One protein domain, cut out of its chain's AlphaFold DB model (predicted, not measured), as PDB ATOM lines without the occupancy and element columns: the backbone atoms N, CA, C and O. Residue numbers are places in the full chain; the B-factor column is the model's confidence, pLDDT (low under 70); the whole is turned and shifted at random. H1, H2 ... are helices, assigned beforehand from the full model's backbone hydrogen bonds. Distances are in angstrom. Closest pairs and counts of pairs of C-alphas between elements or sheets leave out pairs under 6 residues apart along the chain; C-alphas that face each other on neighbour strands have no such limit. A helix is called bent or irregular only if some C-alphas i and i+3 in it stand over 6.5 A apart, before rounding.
ATOM      1  N   LEU A 122     256.629 164.745 171.207       44.78
ATOM      2  CA  LEU A 122     256.431 164.588 169.770       44.78
ATOM      3  C   LEU A 122     255.443 163.431 169.564       44.78
ATOM      4  O   LEU A 122     255.833 162.275 169.672       44.78
ATOM      5  N   GLY A 123     254.172 163.741 169.289       50.66
ATOM      6  CA  GLY A 123     253.250 162.779 168.667       50.66
ATOM      7  C   GLY A 123     251.949 162.436 169.399       50.66
ATOM      8  O   GLY A 123     251.134 161.724 168.815       50.66
ATOM      9  N   ASP A 124     251.682 162.943 170.604       55.69
ATOM     10  CA  ASP A 124     250.394 162.664 171.250       55.69
ATOM     11  C   ASP A 124     249.279 163.484 170.592       55.69
ATOM     12  O   ASP A 124     249.219 164.711 170.721       55.69
ATOM     13  N   LYS A 125     248.368 162.794 169.889       57.12
ATOM     14  CA  LYS A 125     247.058 163.343 169.509       57.12
ATOM     15  C   LYS A 125     246.458 164.005 170.745       57.12
ATOM     16  O   LYS A 125     246.454 163.383 171.807       57.12
ATOM     17  N   THR A 126     245.962 165.238 170.614       58.31
ATOM     18  CA  THR A 126     245.344 165.979 171.720       58.31
ATOM     19  C   THR A 126     244.332 165.062 172.404       58.31
ATOM     20  O   THR A 126     243.333 164.705 171.774       58.31
ATOM     21  N   PRO A 127     244.586 164.627 173.650       72.38
ATOM     22  CA  PRO A 127     243.692 163.701 174.318       72.38
ATOM     23  C   PRO A 127     242.304 164.333 174.384       72.38
ATOM     24  O   PRO A 127     242.185 165.534 174.628       72.38
ATOM     25  N   GLU A 128     241.247 163.550 174.200       77.19
ATOM     26  CA  GLU A 128     239.865 164.041 174.284       77.19
ATOM     27  C   GLU A 128     239.607 164.798 175.603       77.19
ATOM     28  O   GLU A 128     238.969 165.851 175.623       77.19
ATOM     29  N   ALA A 129     240.242 164.341 176.688       75.75
ATOM     30  CA  ALA A 129     240.260 165.010 177.987       75.75
ATOM     31  C   ALA A 129     240.868 166.427 177.952       75.75
ATOM     32  O   ALA A 129     240.401 167.308 178.669       75.75
ATOM     33  N   MET A 130     241.883 166.675 177.121       79.69
ATOM     34  CA  MET A 130     242.498 167.996 176.960       79.69
ATOM     35  C   MET A 130     241.586 168.950 176.183       79.69
ATOM     36  O   MET A 130     241.447 170.104 176.576       79.69
ATOM     37  N   SER A 131     240.910 168.465 175.136       83.75
ATOM     38  CA  SER A 131     239.885 169.240 174.419       83.75
ATOM     39  C   SER A 131     238.717 169.612 175.338       83.75
ATOM     40  O   SER A 131     238.269 170.758 175.355       83.75
ATOM     41  N   PHE A 132     238.262 168.672 176.169       84.50
ATOM     42  CA  PHE A 132     237.205 168.940 177.142       84.50
ATOM     43  C   PHE A 132     237.651 169.940 178.220       84.50
ATOM     44  O   PHE A 132     236.904 170.861 178.541       84.50
ATOM     45  N   LEU A 133     238.881 169.820 178.731       85.75
ATOM     46  CA  LEU A 133     239.431 170.769 179.702       85.75
ATOM     47  C   LEU A 133     239.531 172.189 179.127       85.75
ATOM     48  O   LEU A 133     239.193 173.142 179.823       85.75
ATOM     49  N   LEU A 134     239.937 172.340 177.860       87.94
ATOM     50  CA  LEU A 134     239.952 173.643 177.183       87.94
ATOM     51  C   LEU A 134     238.550 174.265 177.134       87.94
ATOM     52  O   LEU A 134     238.391 175.418 177.519       87.94
ATOM     53  N   LYS A 135     237.517 173.481 176.803       90.88
ATOM     54  CA  LYS A 135     236.122 173.958 176.838       90.88
ATOM     55  C   LYS A 135     235.675 174.388 178.238       90.88
ATOM     56  O   LYS A 135     234.906 175.335 178.371       90.88
ATOM     57  N   LEU A 136     236.124 173.702 179.292       91.69
ATOM     58  CA  LEU A 136     235.838 174.123 180.669       91.69
ATOM     59  C   LEU A 136     236.568 175.421 181.033       91.69
ATOM     60  O   LEU A 136     235.999 176.262 181.726       91.69
ATOM     61  N   LEU A 137     237.796 175.621 180.547       90.25
ATOM     62  CA  LEU A 137     238.520 176.883 180.722       90.25
ATOM     63  C   LEU A 137     237.825 178.044 179.999       90.25
ATOM     64  O   LEU A 137     237.728 179.128 180.574       90.25
ATOM     65  N   ASP A 138     237.282 177.811 178.803       93.50
ATOM     66  CA  ASP A 138     236.496 178.814 178.075       93.50
ATOM     67  C   ASP A 138     235.235 179.207 178.859       93.50
ATOM     68  O   ASP A 138     234.990 180.394 179.079       93.50
ATOM     69  N   LYS A 139     234.499 178.226 179.405       93.50
ATOM     70  CA  LYS A 139     233.362 178.483 180.314       93.50
ATOM     71  C   LYS A 139     233.781 179.261 181.565       93.50
ATOM     72  O   LYS A 139     233.063 180.150 182.019       93.50
ATOM     73  N   ALA A 140     234.946 178.951 182.139       93.88
ATOM     74  CA  ALA A 140     235.475 179.685 183.289       93.88
ATOM     75  C   ALA A 140     235.735 181.158 182.945       93.88
ATOM     76  O   ALA A 140     235.498 182.043 183.770       93.88
ATOM     77  N   GLN A 141     236.238 181.418 181.738       93.38
ATOM     78  CA  GLN A 141     236.490 182.766 181.250       93.38
ATOM     79  C   GLN A 141     235.187 183.518 180.959       93.38
ATOM     80  O   GLN A 141     235.081 184.687 181.325       93.38
ATOM     81  N   GLU A 142     234.186 182.854 180.385       94.62
ATOM     82  CA  GLU A 142     232.851 183.412 180.159       94.62
ATOM     83  C   GLU A 142     232.212 183.882 181.473       94.62
ATOM     84  O   GLU A 142     231.863 185.054 181.592       94.62
ATOM     85  N   ILE A 143     232.193 183.031 182.510       94.88
ATOM     86  CA  ILE A 143     231.673 183.394 183.842       94.88
ATOM     87  C   ILE A 143     232.408 184.617 184.414       94.88
ATOM     88  O   ILE A 143     231.793 185.485 185.039       94.88
ATOM     89  N   LYS A 144     233.730 184.714 184.221       93.88
ATOM     90  CA  LYS A 144     234.506 185.882 184.670       93.88
ATOM     91  C   LYS A 144     234.094 187.154 183.932       93.88
ATOM     92  O   LYS A 144     233.945 188.186 184.579       93.88
ATOM     93  N   CYS A 145     233.910 187.086 182.615       93.75
ATOM     94  CA  CYS A 145     233.460 188.222 181.810       93.75
ATOM     95  C   CYS A 145     232.036 188.654 182.189       93.75
ATOM     96  O   CYS A 145     231.817 189.839 182.429       93.75
ATOM     97  N   GLU A 146     231.102 187.707 182.342       93.88
ATOM     98  CA  GLU A 146     229.733 187.973 182.813       93.88
ATOM     99  C   GLU A 146     229.741 188.737 184.145       93.88
ATOM    100  O   GLU A 146     229.027 189.725 184.314       93.88
ATOM    101  N   ARG A 147     230.606 188.339 185.088       96.00
ATOM    102  CA  ARG A 147     230.721 189.007 186.393       96.00
ATOM    103  C   ARG A 147     231.254 190.428 186.311       96.00
ATOM    104  O   ARG A 147     230.881 191.241 187.150       96.00
ATOM    105  N   VAL A 148     232.111 190.742 185.342       94.81
ATOM    106  CA  VAL A 148     232.579 192.120 185.140       94.81
ATOM    107  C   VAL A 148     231.415 193.015 184.716       94.81
ATOM    108  O   VAL A 148     231.270 194.106 185.264       94.81
ATOM    109  N   GLU A 149     230.563 192.553 183.799       93.62
ATOM    110  CA  GLU A 149     229.383 193.311 183.361       93.62
ATOM    111  C   GLU A 149     228.328 193.426 184.468       93.62
ATOM    112  O   GLU A 149     227.849 194.524 184.746       93.62
ATOM    113  N   LEU A 150     228.056 192.338 185.194       93.81
ATOM    114  CA  LEU A 150     227.153 192.358 186.347       93.81
ATOM    115  C   LEU A 150     227.629 193.344 187.429       93.81
ATOM    116  O   LEU A 150     226.836 194.077 188.016       93.81
ATOM    117  N   LEU A 151     228.940 193.425 187.667       93.44
ATOM    118  CA  LEU A 151     229.513 194.360 188.636       93.44
ATOM    119  C   LEU A 151     229.412 195.819 188.158       93.44
ATOM    120  O   LEU A 151     229.194 196.717 188.976       93.44
ATOM    121  N   LYS A 152     229.502 196.075 186.844       91.31
ATOM    122  CA  LYS A 152     229.200 197.399 186.270       91.31
ATOM    123  C   LYS A 152     227.732 197.766 186.456       91.31
ATOM    124  O   LYS A 152     227.457 198.892 186.860       91.31
ATOM    125  N   GLU A 153     226.811 196.835 186.218       89.31
ATOM    126  CA  GLU A 153     225.373 197.061 186.403       89.31
ATOM    127  C   GLU A 153     225.038 197.397 187.862       89.31
ATOM    128  O   GLU A 153     224.326 198.367 188.130       89.31
ATOM    129  N   ILE A 154     225.618 196.661 188.816       89.56
ATOM    130  CA  ILE A 154     225.489 196.946 190.252       89.56
ATOM    131  C   ILE A 154     225.961 198.365 190.575       89.56
ATOM    132  O   ILE A 154     225.269 199.109 191.270       89.56
ATOM    133  N   ASN A 155     227.134 198.755 190.074       88.88
ATOM    134  CA  ASN A 155     227.691 200.082 190.336       88.88
ATOM    135  C   ASN A 155     226.869 201.202 189.682       88.88
ATOM    136  O   ASN A 155     226.686 202.259 190.290       88.88
ATOM    137  N   ALA A 156     226.337 200.969 188.482       85.12
ATOM    138  CA  ALA A 156     225.433 201.899 187.818       85.12
ATOM    139  C   ALA A 156     224.154 202.092 188.648       85.12
ATOM    140  O   ALA A 156     223.834 203.214 189.022       85.12
ATOM    141  N   LYS A 157     223.499 201.002 189.064       80.62
ATOM    142  CA  LYS A 157     222.284 201.061 189.895       80.62
ATOM    143  C   LYS A 157     222.527 201.676 191.276       80.62
ATOM    144  O   LYS A 157     221.682 202.404 191.784       80.62
ATOM    145  N   ARG A 158     223.703 201.460 191.876       76.06
ATOM    146  CA  ARG A 158     224.096 202.113 193.138       76.06
ATOM    147  C   ARG A 158     224.147 203.640 193.019       76.06
ATOM    148  O   ARG A 158     223.899 204.325 194.006       76.06
ATOM    149  N   THR A 159     224.520 204.159 191.854       66.19
ATOM    150  CA  THR A 159     224.685 205.603 191.620       66.19
ATOM    151  C   THR A 159     223.447 206.255 191.012       66.19
ATOM    152  O   THR A 159     223.311 207.470 191.110       66.19
ATOM    153  N   SER A 160     222.543 205.467 190.422       64.69
ATOM    154  CA  SER A 160     221.403 205.972 189.659       64.69
ATOM    155  C   SER A 160     220.060 205.934 190.378       64.69
ATOM    156  O   SER A 160     219.129 206.492 189.819       64.69
ATOM    157  N   THR A 161     219.906 205.270 191.531       61.00
ATOM    158  CA  THR A 161     218.618 205.247 192.254       61.00
ATOM    159  C   THR A 161     218.406 206.587 192.963       61.00
ATOM    160  O   THR A 161     219.018 206.807 194.014       61.00
ATOM    161  N   PRO A 162     217.580 207.505 192.432       61.66
ATOM    162  CA  PRO A 162     217.436 208.824 193.010       61.66
ATOM    163  C   PRO A 162     216.511 208.697 194.214       61.66
ATOM    164  O   PRO A 162     215.379 208.227 194.108       61.66
ATOM    165  N   VAL A 163     216.977 209.156 195.374       65.62
ATOM    166  CA  VAL A 163     216.106 209.391 196.537       65.62
ATOM    167  C   VAL A 163     214.923 210.286 196.131       65.62
ATOM    168  O   VAL A 163     213.822 210.116 196.648       65.62
ATOM    169  N   ASP A 164     215.125 211.149 195.132       66.31
ATOM    170  CA  ASP A 164     214.124 212.039 194.540       66.31
ATOM    171  C   ASP A 164     212.887 211.317 193.985       66.31
ATOM    172  O   ASP A 164     211.788 211.855 194.093       66.31
ATOM    173  N   ASP A 165     213.018 210.081 193.492       71.06
ATOM    174  CA  ASP A 165     211.872 209.285 193.023       71.06
ATOM    175  C   ASP A 165     211.082 208.672 194.195       71.06
ATOM    176  O   ASP A 165     209.899 208.349 194.070       71.06
ATOM    177  N   MET A 166     211.722 208.528 195.361       70.56
ATOM    178  CA  MET A 166     211.110 207.976 196.573       70.56
ATOM    179  C   MET A 166     210.429 209.050 197.428       70.56
ATOM    180  O   MET A 166     209.406 208.768 198.049       70.56
ATOM    181  N   ILE A 167     210.941 210.287 197.427       75.50
ATOM    182  CA  ILE A 167     210.381 211.427 198.174       75.50
ATOM    183  C   ILE A 167     208.874 211.635 197.928       75.50
ATOM    184  O   ILE A 167     208.143 211.751 198.917       75.50
ATOM    185  N   PRO A 168     208.353 211.675 196.684       78.25
ATOM    186  CA  PRO A 168     206.923 211.879 196.455       78.25
ATOM    187  C   PRO A 168     206.079 210.688 196.925       78.25
ATOM    188  O   PRO A 168     204.972 210.897 197.416       78.25
ATOM    189  N   ILE A 169     206.602 209.462 196.837       75.50
ATOM    190  CA  ILE A 169     205.916 208.240 197.287       75.50
ATOM    191  C   ILE A 169     205.791 208.240 198.816       75.50
ATOM    192  O   ILE A 169     204.705 208.012 199.346       75.50
ATOM    193  N   ILE A 170     206.881 208.575 199.511       76.12
ATOM    194  CA  ILE A 170     206.935 208.695 200.976       76.12
ATOM    195  C   ILE A 170     206.032 209.842 201.455       76.12
ATOM    196  O   ILE A 170     205.243 209.688 202.382       76.12
ATOM    197  N   SER A 171     206.071 210.989 200.771       77.62
ATOM    198  CA  SER A 171     205.271 212.166 201.143       77.62
ATOM    199  C   SER A 171     203.759 211.953 200.967       77.62
ATOM    200  O   SER A 171     202.959 212.641 201.604       77.62
ATOM    201  N   GLN A 172     203.346 211.026 200.095       77.19
ATOM    202  CA  GLN A 172     201.939 210.708 199.830       77.19
ATOM    203  C   GLN A 172     201.416 209.535 200.673       77.19
ATOM    204  O   GLN A 172     200.200 209.407 200.860       77.19
ATOM    205  N   SER A 173     202.293 208.688 201.220       71.44
ATOM    206  CA  SER A 173     201.881 207.550 202.038       71.44
ATOM    207  C   SER A 173     201.517 207.982 203.460       71.44
ATOM    208  O   SER A 173     202.378 208.184 204.306       71.44
ATOM    209  N   LYS A 174     200.217 208.084 203.759       66.62
ATOM    210  CA  LYS A 174     199.729 208.401 205.120       66.62
ATOM    211  C   LYS A 174     199.614 207.190 206.058       66.62
ATOM    212  O   LYS A 174     199.422 207.373 207.254       66.62
ATOM    213  N   PHE A 175     199.682 205.970 205.519       65.56
ATOM    214  CA  PHE A 175     199.329 204.733 206.236       65.56
ATOM    215  C   PHE A 175     200.414 203.645 206.210       65.56
ATOM    216  O   PHE A 175     200.237 202.605 206.838       65.56
ATOM    217  N   CYS A 176     201.523 203.855 205.495       68.06
ATOM    218  CA  CYS A 176     202.657 202.930 205.471       68.06
ATOM    219  C   CYS A 176     203.869 203.569 206.139       68.06
ATOM    220  O   CYS A 176     204.066 204.773 206.038       68.06
ATOM    221  N   SER A 177     204.671 202.741 206.809       81.06
ATOM    222  CA  SER A 177     205.978 203.158 207.314       81.06
ATOM    223  C   SER A 177     206.934 203.381 206.142       81.06
ATOM    224  O   SER A 177     207.016 202.524 205.255       81.06
ATOM    225  N   ASP A 178     207.679 204.485 206.170       80.19
ATOM    226  CA  ASP A 178     208.713 204.841 205.190       80.19
ATOM    227  C   ASP A 178     209.688 203.675 204.951       80.19
ATOM    228  O   ASP A 178     210.039 203.359 203.813       80.19
ATOM    229  N   ASP A 179     210.035 202.948 206.018       82.88
ATOM    230  CA  ASP A 179     210.898 201.766 205.968       82.88
ATOM    231  C   ASP A 179     210.344 200.659 205.068       82.88
ATOM    232  O   ASP A 179     211.108 199.947 204.415       82.88
ATOM    233  N   THR A 180     209.025 200.465 205.046       84.06
ATOM    234  CA  THR A 180     208.387 199.420 204.237       84.06
ATOM    235  C   THR A 180     208.466 199.776 202.756       84.06
ATOM    236  O   THR A 180     208.829 198.929 201.944       84.06
ATOM    237  N   ILE A 181     208.211 201.043 202.422       81.56
ATOM    238  CA  ILE A 181     208.245 201.559 201.048       81.56
ATOM    239  C   ILE A 181     209.670 201.494 200.494       81.56
ATOM    240  O   ILE A 181     209.893 200.994 199.390       81.56
ATOM    241  N   ILE A 182     210.651 201.930 201.288       82.94
ATOM    242  CA  ILE A 182     212.067 201.866 200.914       82.94
ATOM    243  C   ILE A 182     212.500 200.411 200.722       82.94
ATOM    244  O   ILE A 182     213.169 200.097 199.739       82.94
ATOM    245  N   LYS A 183     212.105 199.499 201.621       85.31
ATOM    246  CA  LYS A 183     212.432 198.069 201.492       85.31
ATOM    247  C   LYS A 183     211.835 197.452 200.236       85.31
ATOM    248  O   LYS A 183     212.519 196.672 199.582       85.31
ATOM    249  N   GLU A 184     210.595 197.784 199.896       85.81
ATOM    250  CA  GLU A 184     209.930 197.257 198.705       85.81
ATOM    251  C   GLU A 184     210.592 197.758 197.419       85.81
ATOM    252  O   GLU A 184     210.899 196.961 196.533       85.81
ATOM    253  N   LYS A 185     210.944 199.046 197.357       82.19
ATOM    254  CA  LYS A 185     211.695 199.605 196.225       82.19
ATOM    255  C   LYS A 185     213.116 199.073 196.118       82.19
ATOM    256  O   LYS A 185     213.584 198.759 195.026       82.19
ATOM    257  N   LEU A 186     213.801 198.903 197.243       84.38
ATOM    258  CA  LEU A 186     215.121 198.285 197.256       84.38
ATOM    259  C   LEU A 186     215.048 196.823 196.802       84.38
ATOM    260  O   LEU A 186     215.921 196.361 196.074       84.38
ATOM    261  N   LYS A 187     213.987 196.107 197.182       88.31
ATOM    262  CA  LYS A 187     213.721 194.745 196.724       88.31
ATOM    263  C   LYS A 187     213.510 194.698 195.207       88.31
ATOM    264  O   LYS A 187     214.180 193.916 194.543       88.31
ATOM    265  N   GLU A 188     212.675 195.582 194.663       87.38
ATOM    266  CA  GLU A 188     212.425 195.714 193.218       87.38
ATOM    267  C   GLU A 188     213.728 195.891 192.414       87.38
ATOM    268  O   GLU A 188     213.925 195.247 191.385       87.38
ATOM    269  N   ILE A 189     214.657 196.714 192.909       84.62
ATOM    270  CA  ILE A 189     215.926 197.003 192.225       84.62
ATOM    271  C   ILE A 189     216.956 195.883 192.425       84.62
ATOM    272  O   ILE A 189     217.691 195.533 191.495       84.62
ATOM    273  N   CYS A 190     217.061 195.349 193.645       87.12
ATOM    274  CA  CYS A 190     218.121 194.418 194.016       87.12
ATOM    275  C   CYS A 190     217.808 192.960 193.680       87.12
ATOM    276  O   CYS A 190     218.750 192.205 193.449       87.12
ATOM    277  N   ASP A 191     216.548 192.534 193.671       92.00
ATOM    278  CA  ASP A 191     216.208 191.120 193.473       92.00
ATOM    279  C   ASP A 191     216.618 190.579 192.093       92.00
ATOM    280  O   ASP A 191     217.275 189.538 192.068       92.00
ATOM    281  N   PRO A 192     216.413 191.291 190.966       91.69
ATOM    282  CA  PRO A 192     216.908 190.835 189.663       91.69
ATOM    283  C   PRO A 192     218.434 190.652 189.631       91.69
ATOM    284  O   PRO A 192     218.955 189.708 189.043       91.69
ATOM    285  N   ILE A 193     219.167 191.543 190.308       90.62
ATOM    286  CA  ILE A 193     220.628 191.452 190.422       90.62
ATOM    287  C   ILE A 193     221.013 190.225 191.249       90.62
ATOM    288  O   ILE A 193     221.927 189.493 190.870       90.62
ATOM    289  N   LYS A 194     220.341 189.996 192.386       92.75
ATOM    290  CA  LYS A 194     220.594 188.825 193.236       92.75
ATOM    291  C   LYS A 194     220.359 187.531 192.465       92.75
ATOM    292  O   LYS A 194     221.192 186.637 192.550       92.75
ATOM    293  N   GLU A 195     219.289 187.452 191.679       95.56
ATOM    294  CA  GLU A 195     218.996 186.276 190.855       95.56
ATOM    295  C   GLU A 195     220.116 185.986 189.845       95.56
ATOM    296  O   GLU A 195     220.547 184.836 189.714       95.56
ATOM    297  N   GLU A 196     220.648 187.011 189.170       94.81
ATOM    298  CA  GLU A 196     221.744 186.817 188.213       94.81
ATOM    299  C   GLU A 196     223.078 186.489 188.915       94.81
ATOM    300  O   GLU A 196     223.848 185.651 188.431       94.81
ATOM    301  N   VAL A 197     223.329 187.048 190.107       95.62
ATOM    302  CA  VAL A 197     224.457 186.644 190.969       95.62
ATOM    303  C   VAL A 197     224.337 185.169 191.353       95.62
ATOM    304  O   VAL A 197     225.287 184.408 191.161       95.62
ATOM    305  N   ASP A 198     223.174 184.739 191.838       96.44
ATOM    306  CA  ASP A 198     222.927 183.360 192.262       96.44
ATOM    307  C   ASP A 198     223.062 182.379 191.097       96.44
ATOM    308  O   ASP A 198     223.635 181.294 191.234       96.44
ATOM    309  N   LYS A 199     222.588 182.763 189.911       96.19
ATOM    310  CA  LYS A 199     222.768 181.991 188.680       96.19
ATOM    311  C   LYS A 199     224.243 181.885 188.294       96.19
ATOM    312  O   LYS A 199     224.702 180.788 187.974       96.19
ATOM    313  N   SER A 200     225.010 182.976 188.378       96.19
ATOM    314  CA  SER A 200     226.461 182.970 188.142       96.19
ATOM    315  C   SER A 200     227.209 182.080 189.143       96.19
ATOM    316  O   SER A 200     228.150 181.370 188.772       96.19
ATOM    317  N   LEU A 201     226.796 182.070 190.414       95.94
ATOM    318  CA  LEU A 201     227.350 181.178 191.437       95.94
ATOM    319  C   LEU A 201     227.036 179.712 191.129       95.94
ATOM    320  O   LEU A 201     227.947 178.887 191.127       95.94
ATOM    321  N   LYS A 202     225.787 179.390 190.770       96.81
ATOM    322  CA  LYS A 202     225.389 178.034 190.356       96.81
ATOM    323  C   LYS A 202     226.188 177.547 189.143       96.81
ATOM    324  O   LYS A 202     226.683 176.423 189.170       96.81
ATOM    325  N   LYS A 203     226.382 178.393 188.117       95.31
ATOM    326  CA  LYS A 203     227.242 178.079 186.957       95.31
ATOM    327  C   LYS A 203     228.667 177.714 187.395       95.31
ATOM    328  O   LYS A 203     229.215 176.729 186.905       95.31
ATOM    329  N   GLN A 204     229.257 178.475 188.325       94.44
ATOM    330  CA  GLN A 204     230.597 178.188 188.848       94.44
ATOM    331  C   GLN A 204     230.642 176.860 189.613       94.44
ATOM    332  O   GLN A 204     231.588 176.100 189.425       94.44
ATOM    333  N   THR A 205     229.649 176.569 190.453       94.50
ATOM    334  CA  THR A 205     229.595 175.304 191.203       94.50
ATOM    335  C   THR A 205     229.550 174.106 190.259       94.50
ATOM    336  O   THR A 205     230.332 173.173 190.416       94.50
ATOM    337  N   THR A 206     228.702 174.151 189.226       94.81
ATOM    338  CA  THR A 206     228.644 173.090 188.208       94.81
ATOM    339  C   THR A 206     229.974 172.945 187.471       94.81
ATOM    340  O   THR A 206     230.480 171.836 187.329       94.81
ATOM    341  N   LEU A 207     230.582 174.061 187.057       94.00
ATOM    342  CA  LEU A 207     231.881 174.052 186.390       94.00
ATOM    343  C   LEU A 207     232.980 173.428 187.263       94.00
ATOM    344  O   LEU A 207     233.792 172.656 186.761       94.00
ATOM    345  N   MET A 208     233.016 173.755 188.557       92.00
ATOM    346  CA  MET A 208     233.996 173.185 189.484       92.00
ATOM    347  C   MET A 208     233.830 171.672 189.625       92.00
ATOM    348  O   MET A 208     234.825 170.954 189.539       92.00
ATOM    349  N   ASN A 209     232.590 171.189 189.733       92.12
ATOM    350  CA  ASN A 209     232.306 169.755 189.762       92.12
ATOM    351  C   ASN A 209     232.786 169.059 188.474       92.12
ATOM    352  O   ASN A 209     233.425 168.009 188.539       92.12
ATOM    353  N   ASP A 210     232.540 169.659 187.303       89.19
ATOM    354  CA  ASP A 210     232.989 169.114 186.014       89.19
ATOM    355  C   ASP A 210     234.525 169.014 185.935       89.19
ATOM    356  O   ASP A 210     235.066 168.022 185.436       89.19
ATOM    357  N   VAL A 211     235.242 170.022 186.448       88.31
ATOM    358  CA  VAL A 211     236.714 170.026 186.511       88.31
ATOM    359  C   VAL A 211     237.228 168.924 187.440       88.31
ATOM    360  O   VAL A 211     238.133 168.176 187.059       88.31
ATOM    361  N   GLU A 212     236.650 168.790 188.636       85.12
ATOM    362  CA  GLU A 212     237.049 167.778 189.620       85.12
ATOM    363  C   GLU A 212     236.868 166.354 189.088       85.12
ATOM    364  O   GLU A 212     237.787 165.539 189.192       85.12
ATOM    365  N   VAL A 213     235.737 166.061 188.436       84.94
ATOM    366  CA  VAL A 213     235.465 164.740 187.844       84.94
ATOM    367  C   VAL A 213     236.537 164.350 186.823       84.94
ATOM    368  O   VAL A 213     236.961 163.193 186.770       84.94
ATOM    369  N   ILE A 214     237.005 165.297 186.010       78.19
ATOM    370  CA  ILE A 214     238.025 165.032 184.985       78.19
ATOM    371  C   ILE A 214     239.392 164.808 185.611       78.19
ATOM    372  O   ILE A 214     240.091 163.872 185.212       78.19
ATOM    373  N   LEU A 215     239.771 165.644 186.579       75.12
ATOM    374  CA  LEU A 215     241.033 165.486 187.292       75.12
ATOM    375  C   LEU A 215     241.064 164.136 188.014       75.12
ATOM    376  O   LEU A 215     242.016 163.386 187.835       75.12
ATOM    377  N   PHE A 216     239.984 163.759 188.702       72.75
ATOM    378  CA  PHE A 216     239.881 162.480 189.405       72.75
ATOM    379  C   PHE A 216     239.939 161.269 188.457       72.75
ATOM    380  O   PHE A 216     240.663 160.305 188.711       72.75
ATOM    381  N   ARG A 217     239.250 161.328 187.306       64.25
ATOM    382  CA  ARG A 217     239.323 160.289 186.255       64.25
ATOM    383  C   ARG A 217     240.700 160.172 185.606       64.25
ATOM    384  O   ARG A 217     241.002 159.130 185.022       64.25
ATOM    385  N   LYS A 218     241.504 161.235 185.627       58.56
ATOM    386  CA  LYS A 218     242.885 161.198 185.147       58.56
ATOM    387  C   LYS A 218     243.790 160.536 186.182       58.56
ATOM    388  O   LYS A 218     244.511 159.622 185.812       58.56
ATOM    389  N   THR A 219     243.669 160.911 187.456       58.25
ATOM    390  CA  THR A 219     244.435 160.299 188.550       58.25
ATOM    391  C   THR A 219     244.186 158.793 188.609       58.25
ATOM    392  O   THR A 219     245.132 158.022 188.586       58.25
ATOM    393  N   LEU A 220     242.930 158.338 188.549       49.38
ATOM    394  CA  LEU A 220     242.626 156.899 188.551       49.38
ATOM    395  C   LEU A 220     243.205 156.137 187.344       49.38
ATOM    396  O   LEU A 220     243.589 154.989 187.501       49.38
ATOM    397  N   ARG A 221     243.311 156.760 186.163       50.41
ATOM    398  CA  ARG A 221     243.940 156.149 184.972       50.41
ATOM    399  C   ARG A 221     245.468 156.125 185.008       50.41
ATOM    400  O   ARG A 221     246.072 155.451 184.190       50.41
ATOM    401  N   GLU A 222     246.087 156.909 185.884       46.84
ATOM    402  CA  GLU A 222     247.532 156.858 186.128       46.84
ATOM    403  C   GLU A 222     247.878 155.840 187.239       46.84
ATOM    404  O   GLU A 222     249.041 155.473 187.378       46.84
ATOM    405  N   PHE A 223     246.880 155.362 187.998       38.28
ATOM    406  CA  PHE A 223     247.031 154.385 189.087       38.28
ATOM    407  C   PHE A 223     246.560 152.952 188.748       38.28
ATOM    408  O   PHE A 223     246.926 152.032 189.480       38.28
ATOM    409  N   PHE A 224     245.784 152.752 187.677       37.59
ATOM    410  CA  PHE A 224     245.346 151.448 187.148       37.59
ATOM    411  C   PHE A 224     245.772 151.294 185.689       37.59
ATOM    412  O   PHE A 224     246.147 150.163 185.312       37.59
TER     413      PHE A 224
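AT A GLANCE: This is residues 122 to 224 of the 224 residues of the protein "ALIX_LYPXL_bnd domain-containing protein" of Cylicostephanus goldi (UniProt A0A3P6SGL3). H1 and H3b, the long arm of H3, run side by side, opposite ways, as a narrow rod; H2 and arm H3a make the turn at one end. The class is all helix: 103 printed residues with H1, H2 and H3 in order. The whole is extended, with a radius of gyration of the C-alphas of 23.3 A and spans of 77 by 24 by 12 A.

IN THESE COORDINATES: H1, residues 128 to 160, begins at C-alpha (239.865, 164.041, 174.284) and is 48.3 A long. H2, residues 163 to 172, is only just irregular: C-alphas 165 and 168 are 6.6 A apart. H3, residues 178 to 223, assigned as one helix by its hydrogen bonds, is bent: C-alphas 189 and 192 are 6.8 A apart. H3b, residues 192 to 223, ends at C-alpha (247.031, 154.385, 189.087).

HOW THE PARTS SIT: H1 and H3b touch at a shallow tilt of 20 degrees; their closest C-alphas, of Ile 143 and Ser 200, are 6.8 A apart. H2 and H3a only just touch, with 3 pairs of C-alphas within 8 A. In H2, 4 of 6 O i to N i+4 pairs are within hydrogen-bond range.

THE WHOLE: The printed part has no cut. Residues 217 to 224 are among those under pLDDT 70.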